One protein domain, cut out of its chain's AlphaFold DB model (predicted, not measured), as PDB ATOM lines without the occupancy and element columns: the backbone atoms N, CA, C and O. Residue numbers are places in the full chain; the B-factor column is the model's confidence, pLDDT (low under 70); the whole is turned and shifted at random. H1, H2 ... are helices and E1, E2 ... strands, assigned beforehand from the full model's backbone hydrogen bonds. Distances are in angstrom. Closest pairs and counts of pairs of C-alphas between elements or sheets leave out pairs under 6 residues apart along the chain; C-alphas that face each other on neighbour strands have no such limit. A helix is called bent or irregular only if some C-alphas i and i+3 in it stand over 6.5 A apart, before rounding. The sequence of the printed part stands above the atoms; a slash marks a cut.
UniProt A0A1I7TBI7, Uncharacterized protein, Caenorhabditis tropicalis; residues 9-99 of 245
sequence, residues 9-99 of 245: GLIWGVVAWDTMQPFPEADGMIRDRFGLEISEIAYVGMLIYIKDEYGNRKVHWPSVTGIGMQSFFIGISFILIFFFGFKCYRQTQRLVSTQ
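This is residues 9 to 99 of the 245 residues of an uncharacterized protein of Caenorhabditis tropicalis (UniProt A0A1I7TBI7). One very long helix, H3, makes the length of a rod-like model, with a small head of shorter parts at the end where H3 begins. H1 meets that first part of H3 like the short arm of a narrow V, the hairpin of E1 and E2 leads into H3, H2 lies by E1, and residues 74 to 99 stick out alone, of which 74 to 96 belong to H3. The printed part has 91 residues with three named helices and two named strands, in the order H1, H2, E1, E2, H3; the sheet is E1 - E2, antiparallel, and the class is mostly helix. The whole is extended, with a radius of gyration of the C-alphas of 21.1 A, and the C-alphas span 71 by 27 by 25 A.

The printed part begins with H1, residues 9 to 19, from C-alpha 9 at (138.317, 163.056, 122.869) to C-alpha 19 at (132.933, 156.011, 110.757), 15.0 A from first to last C-alpha. H2 is residues 24 to 34 and measures 15.4 A. After residues 35 to 48, which hold no named element, comes E1, residues 49 to 51, 6.8 A long. E2 is residues 57 to 59, 6.7 A long. H3 is residues 61 to 96, 36 residues, and measures 52.4 A from C-alpha 61 at (134.076, 148.315, 106.425) to C-alpha 96 at (147.694, 150.329, 156.980). None of the three helices is bent or irregular.

H1 and H3 touch, with 7 pairs of C-alphas within 8 A, and H3 does so with residues 62 to 66 alone. Their closest C-alphas are those of Thr 19 and Pro 62, 5.1 A apart. Their lines stand at a shallow tilt of 27 degrees and they run opposite ways; their centres are 20.4 A apart. H2 touches no helix: it is apart from both H1 and H3. The closest C-alphas of H2 and E1 are those of Glu 25 and Ile 50, 6.8 A apart. H2 and E2 are apart. E1 and E2 are a hairpin of antiparallel neighbour strands, with 139 degrees between their N-to-C directions. The C-alphas of Ile 50 and Lys 58, which face each other, are 5.3 A apart. Across this pair N 50 and O 58 are within hydrogen-bond range at 2.9 A, and N 58 and O 50 are too, at 2.9 A. E1 is apart from H1 and from H3. In H1, H2 and H3 every O i to N i+4 pair is within hydrogen-bond range.

The two C-alphas farthest apart are those of Tyr 54 and Thr 98, 72.1 A, while the first and last printed C-alphas, of Gly 9 and Gln 99, are 38.6 A apart. Without residues 74 to 99, which stand free, the body has 65 residues, spans 33 by 29 by 15 A and has a radius of gyration of 12.8 A. The printed part has no cut from residue 9 to residue 99. The links from H1 to H2, from E1 to E2 and from E2 to H3 are tight, with 4, 5 and 1 residues. The link from H2 to E1 is long, with 14 residues. The mean pLDDT of the printed part is 70.8, and 43 residues are under 70: residues 19 to 31, 33 to 57 and 95 to 99.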
ATOM      1  N   GLY A   9     139.680 162.717 123.278       80.00
ATOM      2  CA  GLY A   9     138.317 163.056 122.869       80.00
ATOM      3  C   GLY A   9     138.230 163.605 121.443       80.00
ATOM      4  O   GLY A   9     137.304 163.257 120.721       80.00
ATOM      5  N   LEU A  10     139.211 164.402 121.008       86.06
ATOM      6  CA  LEU A  10     139.304 164.908 119.635       86.06
ATOM      7  C   LEU A  10     139.536 163.785 118.625       86.06
ATOM      8  O   LEU A  10     138.829 163.717 117.624       86.06
ATOM      9  N   ILE A  11     140.487 162.888 118.899       83.00
ATOM     10  CA  ILE A  11     140.769 161.735 118.032       83.00
ATOM     11  C   ILE A  11     139.529 160.850 117.917       83.00
ATOM     12  O   ILE A  11     139.135 160.486 116.813       83.00
ATOM     13  N   TRP A  12     138.883 160.543 119.044       81.19
ATOM     14  CA  TRP A  12     137.648 159.767 119.041       81.19
ATOM     15  C   TRP A  12     136.523 160.482 118.287       81.19
ATOM     16  O   TRP A  12     135.842 159.852 117.490       81.19
ATOM     17  N   GLY A  13     136.360 161.792 118.482       78.56
ATOM     18  CA  GLY A  13     135.337 162.589 117.808       78.56
ATOM     19  C   GLY A  13     135.502 162.612 116.289       78.56
ATOM     20  O   GLY A  13     134.523 162.434 115.576       78.56
ATOM     21  N   VAL A  14     136.732 162.760 115.788       81.88
ATOM     22  CA  VAL A  14     137.027 162.719 114.343       81.88
ATOM     23  C   VAL A  14     136.757 161.330 113.766       81.88
ATOM     24  O   VAL A  14     136.147 161.211 112.709       81.88
ATOM     25  N   VAL A  15     137.153 160.273 114.477       74.62
ATOM     26  CA  VAL A  15     136.912 158.891 114.042       74.62
ATOM     27  C   VAL A  15     135.424 158.551 114.072       74.62
ATOM     28  O   VAL A  15     134.928 157.919 113.145       74.62
ATOM     29  N   ALA A  16     134.696 158.982 115.099       70.94
ATOM     30  CA  ALA A  16     133.254 158.793 115.195       70.94
ATOM     31  C   ALA A  16     132.518 159.562 114.089       70.94
ATOM     32  O   ALA A  16     131.589 159.025 113.496       70.94
ATOM     33  N   TRP A  17     132.969 160.778 113.772       74.75
ATOM     34  CA  TRP A  17     132.432 161.561 112.663       74.75
ATOM     35  C   TRP A  17     132.598 160.843 111.318       74.75
ATOM     36  O   TRP A  17     131.652 160.782 110.545       74.75
ATOM     37  N   ASP A  18     133.768 160.258 111.062       74.50
ATOM     38  CA  ASP A  18     134.067 159.577 109.795       74.50
ATOM     39  C   ASP A  18     133.403 158.189 109.681       74.50
ATOM     40  O   ASP A  18     132.909 157.801 108.626       74.50
ATOM     41  N   THR A  19     133.349 157.429 110.780       65.56
ATOM     42  CA  THR A  19     132.933 156.011 110.757       65.56
ATOM     43  C   THR A  19     131.486 155.753 111.180       65.56
ATOM     44  O   THR A  19     130.959 154.673 110.898       65.56
ATOM     45  N   MET A  20     130.845 156.703 111.871       64.19
ATOM     46  CA  MET A  20     129.505 156.543 112.461       64.19
ATOM     47  C   MET A  20     128.482 157.555 111.930       64.19
ATOM     48  O   MET A  20     127.414 157.706 112.527       64.19
ATOM     49  N   GLN A  21     128.784 158.246 110.828       64.44
ATOM     50  CA  GLN A  21     127.817 159.126 110.178       64.44
ATOM     51  C   GLN A  21     126.606 158.307 109.682       64.44
ATOM     52  O   GLN A  21     126.803 157.210 109.147       64.44
ATOM     53  N   PRO A  22     125.363 158.804 109.842       61.44
ATOM     54  CA  PRO A  22     124.196 158.172 109.234       61.44
ATOM     55  C   PRO A  22     124.385 158.061 107.719       61.44
ATOM     56  O   PRO A  22     124.840 159.005 107.065       61.44
ATOM     57  N   PHE A  23     124.078 156.881 107.184       69.12
ATOM     58  CA  PHE A  23     124.205 156.557 105.768       69.12
ATOM     59  C   PHE A  23     122.864 156.043 105.219       69.12
ATOM     60  O   PHE A  23     122.103 155.414 105.964       69.12
ATOM     61  N   PRO A  24     122.559 156.274 103.929       66.44
ATOM     62  CA  PRO A  24     121.216 156.079 103.371       66.44
ATOM     63  C   PRO A  24     120.630 154.670 103.562       66.44
ATOM     64  O   PRO A  24     119.419 154.499 103.709       66.44
ATOM     65  N   GLU A  25     121.474 153.642 103.587       65.56
ATOM     66  CA  GLU A  25     121.074 152.244 103.750       65.56
ATOM     67  C   GLU A  25     120.694 151.902 105.201       65.56
ATOM     68  O   GLU A  25     119.762 151.124 105.426       65.56
ATOM     69  N   ALA A  26     121.364 152.500 106.194       63.94
ATOM     70  CA  ALA A  26     120.924 152.446 107.589       63.94
ATOM     71  C   ALA A  26     119.565 153.129 107.734       63.94
ATOM     72  O   ALA A  26     118.695 152.645 108.468       63.94
ATOM     73  N   ASP A  27     119.383 154.214 106.978       68.38
ATOM     74  CA  ASP A  27     118.195 155.031 107.076       68.38
ATOM     75  C   ASP A  27     116.946 154.317 106.558       68.38
ATOM     76  O   ASP A  27     115.899 154.303 107.216       68.38
ATOM     77  N   GLY A  28     117.087 153.616 105.431       66.38
ATOM     78  CA  GLY A  28     116.055 152.725 104.907       66.38
ATOM     79  C   GLY A  28     115.686 151.610 105.890       66.38
ATOM     80  O   GLY A  28     114.506 151.361 106.125       66.38
ATOM     81  N   MET A  29     116.673 150.979 106.538       67.62
ATOM     82  CA  MET A  29     116.417 149.883 107.480       67.62
ATOM     83  C   MET A  29     115.606 150.303 108.711       67.62
ATOM     84  O   MET A  29     114.769 149.533 109.187       67.62
ATOM     85  N   ILE A  30     115.866 151.490 109.256       69.06
ATOM     86  CA  ILE A  30     115.155 152.000 110.436       69.06
ATOM     87  C   ILE A  30     113.754 152.461 110.047       69.06
ATOM     88  O   ILE A  30     112.804 152.149 110.769       69.06
ATOM     89  N   ARG A  31     113.602 153.123 108.893       69.81
ATOM     90  CA  ARG A  31     112.289 153.512 108.372       69.81
ATOM     91  C   ARG A  31     111.397 152.292 108.145       69.81
ATOM     92  O   ARG A  31     110.248 152.297 108.571       69.81
ATOM     93  N   ASP A  32     111.944 151.222 107.573       72.06
ATOM     94  CA  ASP A  32     111.197 149.993 107.293       72.06
ATOM     95  C   ASP A  32     110.849 149.190 108.561       72.06
ATOM     96  O   ASP A  32     109.814 148.526 108.604       72.06
ATOM     97  N   ARG A  33     111.694 149.225 109.605       68.75
ATOM     98  CA  ARG A  33     111.466 148.465 110.853       68.75
ATOM     99  C   ARG A  33     110.655 149.205 111.907       68.75
ATOM    100  O   ARG A  33     109.871 148.570 112.609       68.75
ATOM    101  N   PHE A  34     110.878 150.505 112.059       68.62
ATOM    102  CA  PHE A  34     110.307 151.303 113.145       68.62
ATOM    103  C   PHE A  34     109.302 152.349 112.657       68.62
ATOM    104  O   PHE A  34     108.596 152.920 113.483       68.62
ATOM    105  N   GLY A  35     109.209 152.596 111.344       65.31
ATOM    106  CA  GLY A  35     108.317 153.615 110.784       65.31
ATOM    107  C   GLY A  35     108.706 155.047 111.162       65.31
ATOM    108  O   GLY A  35     107.865 155.937 111.091       65.31
ATOM    109  N   LEU A  36     109.950 155.262 111.601       67.00
ATOM    110  CA  LEU A  36     110.458 156.555 112.061       67.00
ATOM    111  C   LEU A  36     111.293 157.218 110.960       67.00
ATOM    112  O   LEU A  36     112.125 156.557 110.334       67.00
ATOM    113  N   GLU A  37     111.100 158.523 110.746       63.53
ATOM    114  CA  GLU A  37     112.050 159.326 109.975       63.53
ATOM    115  C   GLU A  37     113.263 159.678 110.845       63.53
ATOM    116  O   GLU A  37     113.147 160.138 111.979       63.53
ATOM    117  N   ILE A  38     114.460 159.480 110.299       60.34
ATOM    118  CA  ILE A  38     115.726 159.709 111.016       60.34
ATOM    119  C   ILE A  38     116.062 161.191 111.154       60.34
ATOM    120  O   ILE A  38     116.887 161.563 111.985       60.34
ATOM    121  N   SER A  39     115.346 162.054 110.429       56.53
ATOM    122  CA  SER A  39     115.323 163.497 110.679       56.53
ATOM    123  C   SER A  39     114.924 163.834 112.125       56.53
ATOM    124  O   SER A  39     115.308 164.891 112.623       56.53
ATOM    125  N   GLU A  40     114.220 162.929 112.821       53.12
ATOM    126  CA  GLU A  40     113.732 163.128 114.188       53.12
ATOM    127  C   GLU A  40     114.552 162.390 115.264       53.12
ATOM    128  O   GLU A  40     114.392 162.681 116.453       53.12
ATOM    129  N   ILE A  41     115.446 161.459 114.893       53.34
ATOM    130  CA  ILE A  41     116.195 160.631 115.854       53.34
ATOM    131  C   ILE A  41     117.682 160.481 115.505       53.34
ATOM    132  O   ILE A  41     118.065 159.932 114.476       53.34
ATOM    133  N   ALA A  42     118.556 160.877 116.434       51.09
ATOM    134  CA  ALA A  42     119.969 160.519 116.370       51.09
ATOM    135  C   ALA A  42     120.139 159.045 116.775       51.09
ATOM    136  O   ALA A  42     120.019 158.700 117.954       51.09
ATOM    137  N   TYR A  43     120.406 158.168 115.806       57.34
ATOM    138  CA  TYR A  43     120.689 156.755 116.054       57.34
ATOM    139  C   TYR A  43     122.175 156.454 115.857       57.34
ATOM    140  O   TYR A  43     122.764 156.772 114.829       57.34
ATOM    141  N   VAL A  44     122.774 155.793 116.847       53.56
ATOM    142  CA  VAL A  44     124.117 155.218 116.742       53.56
ATOM    143  C   VAL A  44     123.954 153.713 116.582       53.56
ATOM    144  O   VAL A  44     123.764 152.975 117.552       53.56
ATOM    145  N   GLY A  45     123.965 153.271 115.329       55.44
ATOM    146  CA  GLY A  45     123.773 151.878 114.956       55.44
ATOM    147  C   GLY A  45     125.059 151.129 114.731       55.44
ATOM    148  O   GLY A  45     125.860 151.505 113.882       55.44
ATOM    149  N   MET A  46     125.217 149.995 115.406       57.56
ATOM    150  CA  MET A  46     126.221 149.003 115.023       57.56
ATOM    151  C   MET A  46     125.719 148.180 113.833       57.56
ATOM    152  O   MET A  46     125.360 147.011 113.967       57.56
ATOM    153  N   LEU A  47     125.650 148.809 112.664       61.50
ATOM    154  CA  LEU A  47     125.284 148.155 111.412       61.50
ATOM    155  C   LEU A  47     126.554 147.642 110.728       61.50
ATOM    156  O   LEU A  47     127.239 148.368 110.018       61.50
ATOM    157  N   ILE A  48     126.891 146.376 110.983       63.16
ATOM    158  CA  ILE A  48     128.047 145.710 110.355       63.16
ATOM    159  C   ILE A  48     127.706 145.218 108.941       63.16
ATOM    160  O   ILE A  48     128.557 145.239 108.049       63.16
ATOM    161  N   TYR A  49     126.453 144.806 108.728       61.53
ATOM    162  CA  TYR A  49     125.976 144.240 107.469       61.53
ATOM    163  C   TYR A  49     124.867 145.101 106.876       61.53
ATOM    164  O   TYR A  49     123.815 145.276 107.492       61.53
ATOM    165  N   ILE A  50     125.094 145.581 105.658       64.81
ATOM    166  CA  ILE A  50     124.106 146.272 104.830       64.81
ATOM    167  C   ILE A  50     123.630 145.329 103.722       64.81
ATOM    168  O   ILE A  50     124.380 144.463 103.258       64.81
ATOM    169  N   LYS A  51     122.364 145.452 103.321       60.97
ATOM    170  CA  LYS A  51     121.841 144.747 102.146       60.97
ATOM    171  C   LYS A  51     122.021 145.640 100.927       60.97
ATOM    172  O   LYS A  51     121.596 146.786 100.950       60.97
ATOM    173  N   ASP A  52     122.650 145.100  99.894       60.38
ATOM    174  CA  ASP A  52     122.772 145.745  98.587       60.38
ATOM    175  C   ASP A  52     121.416 145.770  97.852       60.38
ATOM    176  O   ASP A  52     120.512 145.009  98.211       60.38
ATOM    177  N   GLU A  53     121.293 146.551  96.773       59.25
ATOM    178  CA  GLU A  53     120.080 146.625  95.927       59.25
ATOM    179  C   GLU A  53     119.650 145.249  95.374       59.25
ATOM    180  O   GLU A  53     118.479 145.003  95.100       59.25
ATOM    181  N   TYR A  54     120.596 144.312  95.285       61.12
ATOM    182  CA  TYR A  54     120.394 142.931  94.839       61.12
ATOM    183  C   TYR A  54     120.102 141.936  95.981       61.12
ATOM    184  O   TYR A  54     120.085 140.727  95.761       61.12
ATOM    185  N   GLY A  55     119.931 142.409  97.220       62.38
ATOM    186  CA  GLY A  55     119.689 141.574  98.404       62.38
ATOM    187  C   GLY A  55     120.928 140.862  98.966       62.38
ATOM    188  O   GLY A  55     120.819 140.119  99.944       62.38
ATOM    189  N   ASN A  56     122.109 141.100  98.388       66.94
ATOM    190  CA  ASN A  56     123.378 140.534  98.849       66.94
ATOM    191  C   ASN A  56     123.868 141.238 100.123       66.94
ATOM    192  O   ASN A  56     123.767 142.458 100.244       66.94
ATOM    193  N   ARG A  57     124.426 140.479 101.076       66.12
ATOM    194  CA  ARG A  57     125.022 141.043 102.298       66.12
ATOM    195  C   ARG A  57     126.391 141.643 101.974       66.12
ATOM    196  O   ARG A  57     127.303 140.909 101.598       66.12
ATOM    197  N   LYS A  58     126.548 142.952 102.156       71.12
ATOM    198  CA  LYS A  58     127.833 143.656 102.085       71.12
ATOM    199  C   LYS A  58     128.264 144.090 103.482       71.12
ATOM    200  O   LYS A  58     127.453 144.543 104.287       71.12
ATOM    201  N   VAL A  59     129.553 143.929 103.766       70.81
ATOM    202  CA  VAL A  59     130.161 144.401 105.015       70.81
ATOM    203  C   VAL A  59     130.451 145.889 104.875       70.81
ATOM    204  O   VAL A  59     131.145 146.300 103.943       70.81
ATOM    205  N   HIS A  60     129.950 146.690 105.811       73.00
ATOM    206  CA  HIS A  60     130.280 148.107 105.876       73.00
ATOM    207  C   HIS A  60     131.606 148.290 106.629       73.00
ATOM    208  O   HIS A  60     131.647 148.446 107.851       73.00
ATOM    209  N   TRP A  61     132.714 148.220 105.886       72.25
ATOM    210  CA  TRP A  61     134.076 148.315 106.425       72.25
ATOM    211  C   TRP A  61     134.327 149.537 107.328       72.25
ATOM    212  O   TRP A  61     134.959 149.341 108.367       72.25
ATOM    213  N   PRO A  62     133.800 150.748 107.043       71.88
ATOM    214  CA  PRO A  62     133.957 151.889 107.947       71.88
ATOM    215  C   PRO A  62     133.366 151.631 109.343       71.88
ATOM    216  O   PRO A  62     134.041 151.844 110.352       71.88
ATOM    217  N   SER A  63     132.165 151.048 109.432       70.19
ATOM    218  CA  SER A  63     131.563 150.693 110.727       70.19
ATOM    219  C   SER A  63     132.334 149.585 111.448       70.19
ATOM    220  O   SER A  63     132.477 149.637 112.668       70.19
ATOM    221  N   VAL A  64     132.895 148.617 110.714       74.69
ATOM    222  CA  VAL A  64     133.776 147.587 111.294       74.69
ATOM    223  C   VAL A  64     135.036 148.213 111.887       74.69
ATOM    224  O   VAL A  64     135.428 147.857 112.999       74.69
ATOM    225  N   THR A  65     135.653 149.173 111.192       77.12
ATOM    226  CA  THR A  65     136.839 149.873 111.705       77.12
ATOM    227  C   THR A  65     136.525 150.708 112.945       77.12
ATOM    228  O   THR A  65     137.271 150.628 113.922       77.12
ATOM    229  N   GLY A  66     135.388 151.414 112.971       74.44
ATOM    230  CA  GLY A  66     134.937 152.172 114.141       74.44
ATOM    231  C   GLY A  66     134.682 151.276 115.359       74.44
ATOM    232  O   GLY A  66     135.200 151.531 116.447       74.44
ATOM    233  N   ILE A  67     133.967 150.161 115.173       76.44
ATOM    234  CA  ILE A  67     133.692 149.179 116.236       76.44
ATOM    235  C   ILE A  67     134.981 148.510 116.735       76.44
ATOM    236  O   ILE A  67     135.164 148.328 117.943       76.44
ATOM    237  N   GLY A  68     135.892 148.151 115.828       79.56
ATOM    238  CA  GLY A  68     137.183 147.554 116.173       79.56
ATOM    239  C   GLY A  68     138.057 148.501 116.995       79.56
ATOM    240  O   GLY A  68     138.583 148.114 118.041       79.56
ATOM    241  N   MET A  69     138.147 149.764 116.582       81.12
ATOM    242  CA  MET A  69     138.890 150.796 117.303       81.12
ATOM    243  C   MET A  69     138.268 151.097 118.675       81.12
ATOM    244  O   MET A  69     138.986 151.199 119.672       81.12
ATOM    245  N   GLN A  70     136.936 151.134 118.768       78.00
ATOM    246  CA  GLN A  70     136.229 151.273 120.042       78.00
ATOM    247  C   GLN A  70     136.514 150.098 120.991       78.00
ATOM    248  O   GLN A  70     136.790 150.299 122.176       78.00
ATOM    249  N   SER A  71     136.506 148.871 120.469       81.00
ATOM    250  CA  SER A  71     136.806 147.658 121.237       81.00
ATOM    251  C   SER A  71     138.240 147.665 121.776       81.00
ATOM    252  O   SER A  71     138.478 147.276 122.921       81.00
ATOM    253  N   PHE A  72     139.196 148.177 120.996       83.81
ATOM    254  CA  PHE A  72     140.586 148.340 121.422       83.81
ATOM    255  C   PHE A  72     140.729 149.303 122.613       83.81
ATOM    256  O   PHE A  72     141.394 148.975 123.600       83.81
ATOM    257  N   PHE A  73     140.059 150.459 122.577       81.50
ATOM    258  CA  PHE A  73     140.086 151.414 123.691       81.50
ATOM    259  C   PHE A  73     139.448 150.869 124.968       81.50
ATOM    260  O   PHE A  73     139.982 151.072 126.065       81.50
ATOM    261  N   ILE A  74     138.336 150.147 124.831       82.31
ATOM    262  CA  ILE A  74     137.697 149.447 125.947       82.31
ATOM    263  C   ILE A  74     138.684 148.440 126.555       82.31
ATOM    264  O   ILE A  74     138.882 148.432 127.771       82.31
ATOM    265  N   GLY A  75     139.377 147.658 125.720       82.94
ATOM    266  CA  GLY A  75     140.389 146.693 126.154       82.94
ATOM    267  C   GLY A  75     141.523 147.322 126.970       82.94
ATOM    268  O   GLY A  75     141.821 146.858 128.072       82.94
ATOM    269  N   ILE A  76     142.115 148.420 126.486       83.25
ATOM    270  CA  ILE A  76     143.145 149.166 127.232       83.25
ATOM    271  C   ILE A  76     142.598 149.655 128.575       83.25
ATOM    272  O   ILE A  76     143.259 149.510 129.605       83.25
ATOM    273  N   SER A  77     141.384 150.203 128.581       81.75
ATOM    274  CA  SER A  77     140.757 150.740 129.790       81.75
ATOM    275  C   SER A  77     140.579 149.662 130.861       81.75
ATOM    276  O   SER A  77     140.934 149.888 132.019       81.75
ATOM    277  N   PHE A  78     140.135 148.460 130.481       80.94
ATOM    278  CA  PHE A  78     140.044 147.319 131.395       80.94
ATOM    279  C   PHE A  78     141.402 146.943 131.993       80.94
ATOM    280  O   PHE A  78     141.511 146.786 133.211       80.94
ATOM    281  N   ILE A  79     142.449 146.843 131.168       84.44
ATOM    282  CA  ILE A  79     143.803 146.508 131.636       84.44
ATOM    283  C   ILE A  79     144.291 147.542 132.654       84.44
ATOM    284  O   ILE A  79     144.812 147.171 133.707       84.44
ATOM    285  N   LEU A  80     144.087 148.833 132.382       81.00
ATOM    286  CA  LEU A  80     144.470 149.908 133.296       81.00
ATOM    287  C   LEU A  80     143.699 149.830 134.617       81.00
ATOM    288  O   LEU A  80     144.318 149.949 135.675       81.00
ATOM    289  N   ILE A  81     142.386 149.586 134.584       81.38
ATOM    290  CA  ILE A  81     141.565 149.430 135.794       81.38
ATOM    291  C   ILE A  81     142.092 148.278 136.655       81.38
ATOM    292  O   ILE A  81     142.305 148.462 137.854       81.38
ATOM    293  N   PHE A  82     142.364 147.114 136.061       81.94
ATOM    294  CA  PHE A  82     142.917 145.974 136.796       81.94
ATOM    295  C   PHE A  82     144.322 146.259 137.336       81.94
ATOM    296  O   PHE A  82     144.600 145.983 138.504       81.94
ATOM    297  N   PHE A  83     145.199 146.850 136.525       81.62
ATOM    298  CA  PHE A  83     146.572 147.159 136.916       81.62
ATOM    299  C   PHE A  83     146.631 148.181 138.057       81.62
ATOM    300  O   PHE A  83     147.271 147.938 139.084       81.62
ATOM    301  N   PHE A  84     145.942 149.315 137.910       78.00
ATOM    302  CA  PHE A  84     145.878 150.342 138.946       78.00
ATOM    303  C   PHE A  84     145.114 149.855 140.174       78.00
ATOM    304  O   PHE A  84     145.550 150.128 141.292       78.00
ATOM    305  N   GLY A  85     144.042 149.081 139.990       79.50
ATOM    306  CA  GLY A  85     143.301 148.446 141.076       79.50
ATOM    307  C   GLY A  85     144.193 147.536 141.917       79.50
ATOM    308  O   GLY A  85     144.250 147.684 143.139       79.50
ATOM    309  N   PHE A  86     144.972 146.661 141.277       79.56
ATOM    310  CA  PHE A  86     145.892 145.754 141.965       79.56
ATOM    311  C   PHE A  86     147.064 146.491 142.629       79.56
ATOM    312  O   PHE A  86     147.379 146.252 143.799       79.56
ATOM    313  N   LYS A  87     147.700 147.431 141.916       75.44
ATOM    314  CA  LYS A  87     148.799 148.243 142.460       75.44
ATOM    315  C   LYS A  87     148.340 149.056 143.672       75.44
ATOM    316  O   LYS A  87     149.070 149.144 144.660       75.44
ATOM    317  N   CYS A  88     147.133 149.610 143.618       74.00
ATOM    318  CA  CYS A  88     146.565 150.377 144.715       74.00
ATOM    319  C   CYS A  88     146.147 149.484 145.889       74.00
ATOM    320  O   CYS A  88     146.464 149.817 147.026       74.00
ATOM    321  N   TYR A  89     145.567 148.303 145.639       77.81
ATOM    322  CA  TYR A  89     145.296 147.315 146.689       77.81
ATOM    323  C   TYR A  89     146.561 146.995 147.497       77.81
ATOM    324  O   TYR A  89     146.556 147.050 148.728       77.81
ATOM    325  N   ARG A  90     147.681 146.755 146.807       77.88
ATOM    326  CA  ARG A  90     148.976 146.489 147.446       77.88
ATOM    327  C   ARG A  90     149.514 147.690 148.232       77.88
ATOM    328  O   ARG A  90     150.135 147.502 149.276       77.88
ATOM    329  N   GLN A  91     149.281 148.911 147.753       72.75
ATOM    330  CA  GLN A  91     149.689 150.135 148.444       72.75
ATOM    331  C   GLN A  91     148.857 150.381 149.708       72.75
ATOM    332  O   GLN A  91     149.419 150.706 150.752       72.75
ATOM    333  N   THR A  92     147.545 150.158 149.652       71.12
ATOM    334  CA  THR A  92     146.648 150.267 150.810       71.12
ATOM    335  C   THR A  92     147.046 149.284 151.910       71.12
ATOM    336  O   THR A  92     147.139 149.679 153.068       71.12
ATOM    337  N   GLN A  93     147.391 148.041 151.557       74.56
ATOM    338  CA  GLN A  93     147.908 147.057 152.519       74.56
ATOM    339  C   GLN A  93     149.203 147.524 153.212       74.56
ATOM    340  O   GLN A  93     149.380 147.289 154.403       74.56
ATOM    341  N   ARG A  94     150.088 148.236 152.500       71.88
ATOM    342  CA  ARG A  94     151.314 148.818 153.078       71.88
ATOM    343  C   ARG A  94     151.060 150.044 153.955       71.88
ATOM    344  O   ARG A  94     151.724 150.210 154.966       71.88
ATOM    345  N   LEU A  95     150.125 150.914 153.585       68.31
ATOM    346  CA  LEU A  95     149.848 152.141 154.344       68.31
ATOM    347  C   LEU A  95     149.150 151.858 155.679       68.31
ATOM    348  O   LEU A  95     149.403 152.550 156.664       68.31
ATOM    349  N   VAL A  96     148.322 150.810 155.738       68.06
ATOM    350  CA  VAL A  96     147.694 150.329 156.980       68.06
ATOM    351  C   VAL A  96     148.739 149.908 158.022       68.06
ATOM    352  O   VAL A  96     148.475 150.037 159.213       68.06
ATOM    353  N   SER A  97     149.933 149.471 157.605       66.56
ATOM    354  CA  SER A  97     151.006 149.098 158.533       66.56
ATOM    355  C   SER A  97     151.912 150.258 158.967       66.56
ATOM    356  O   SER A  97     152.697 150.070 159.889       66.56
ATOM    357  N   THR A  98     151.833 151.441 158.338       65.12
ATOM    358  CA  THR A  98     152.820 152.528 158.536       65.12
ATOM    359  C   THR A  98     152.254 153.913 158.876       65.12
ATOM    360  O   THR A  98     153.016 154.741 159.369       65.12
ATOM    361  N   GLN A  99     150.967 154.212 158.650       60.62
ATOM    362  CA  GLN A  99     150.428 155.577 158.802       60.62
ATOM    363  C   GLN A  99     149.367 155.738 159.907       60.62
ATOM    364  O   GLN A  99     148.732 154.777 160.338       60.62
TER     365      GLN A  99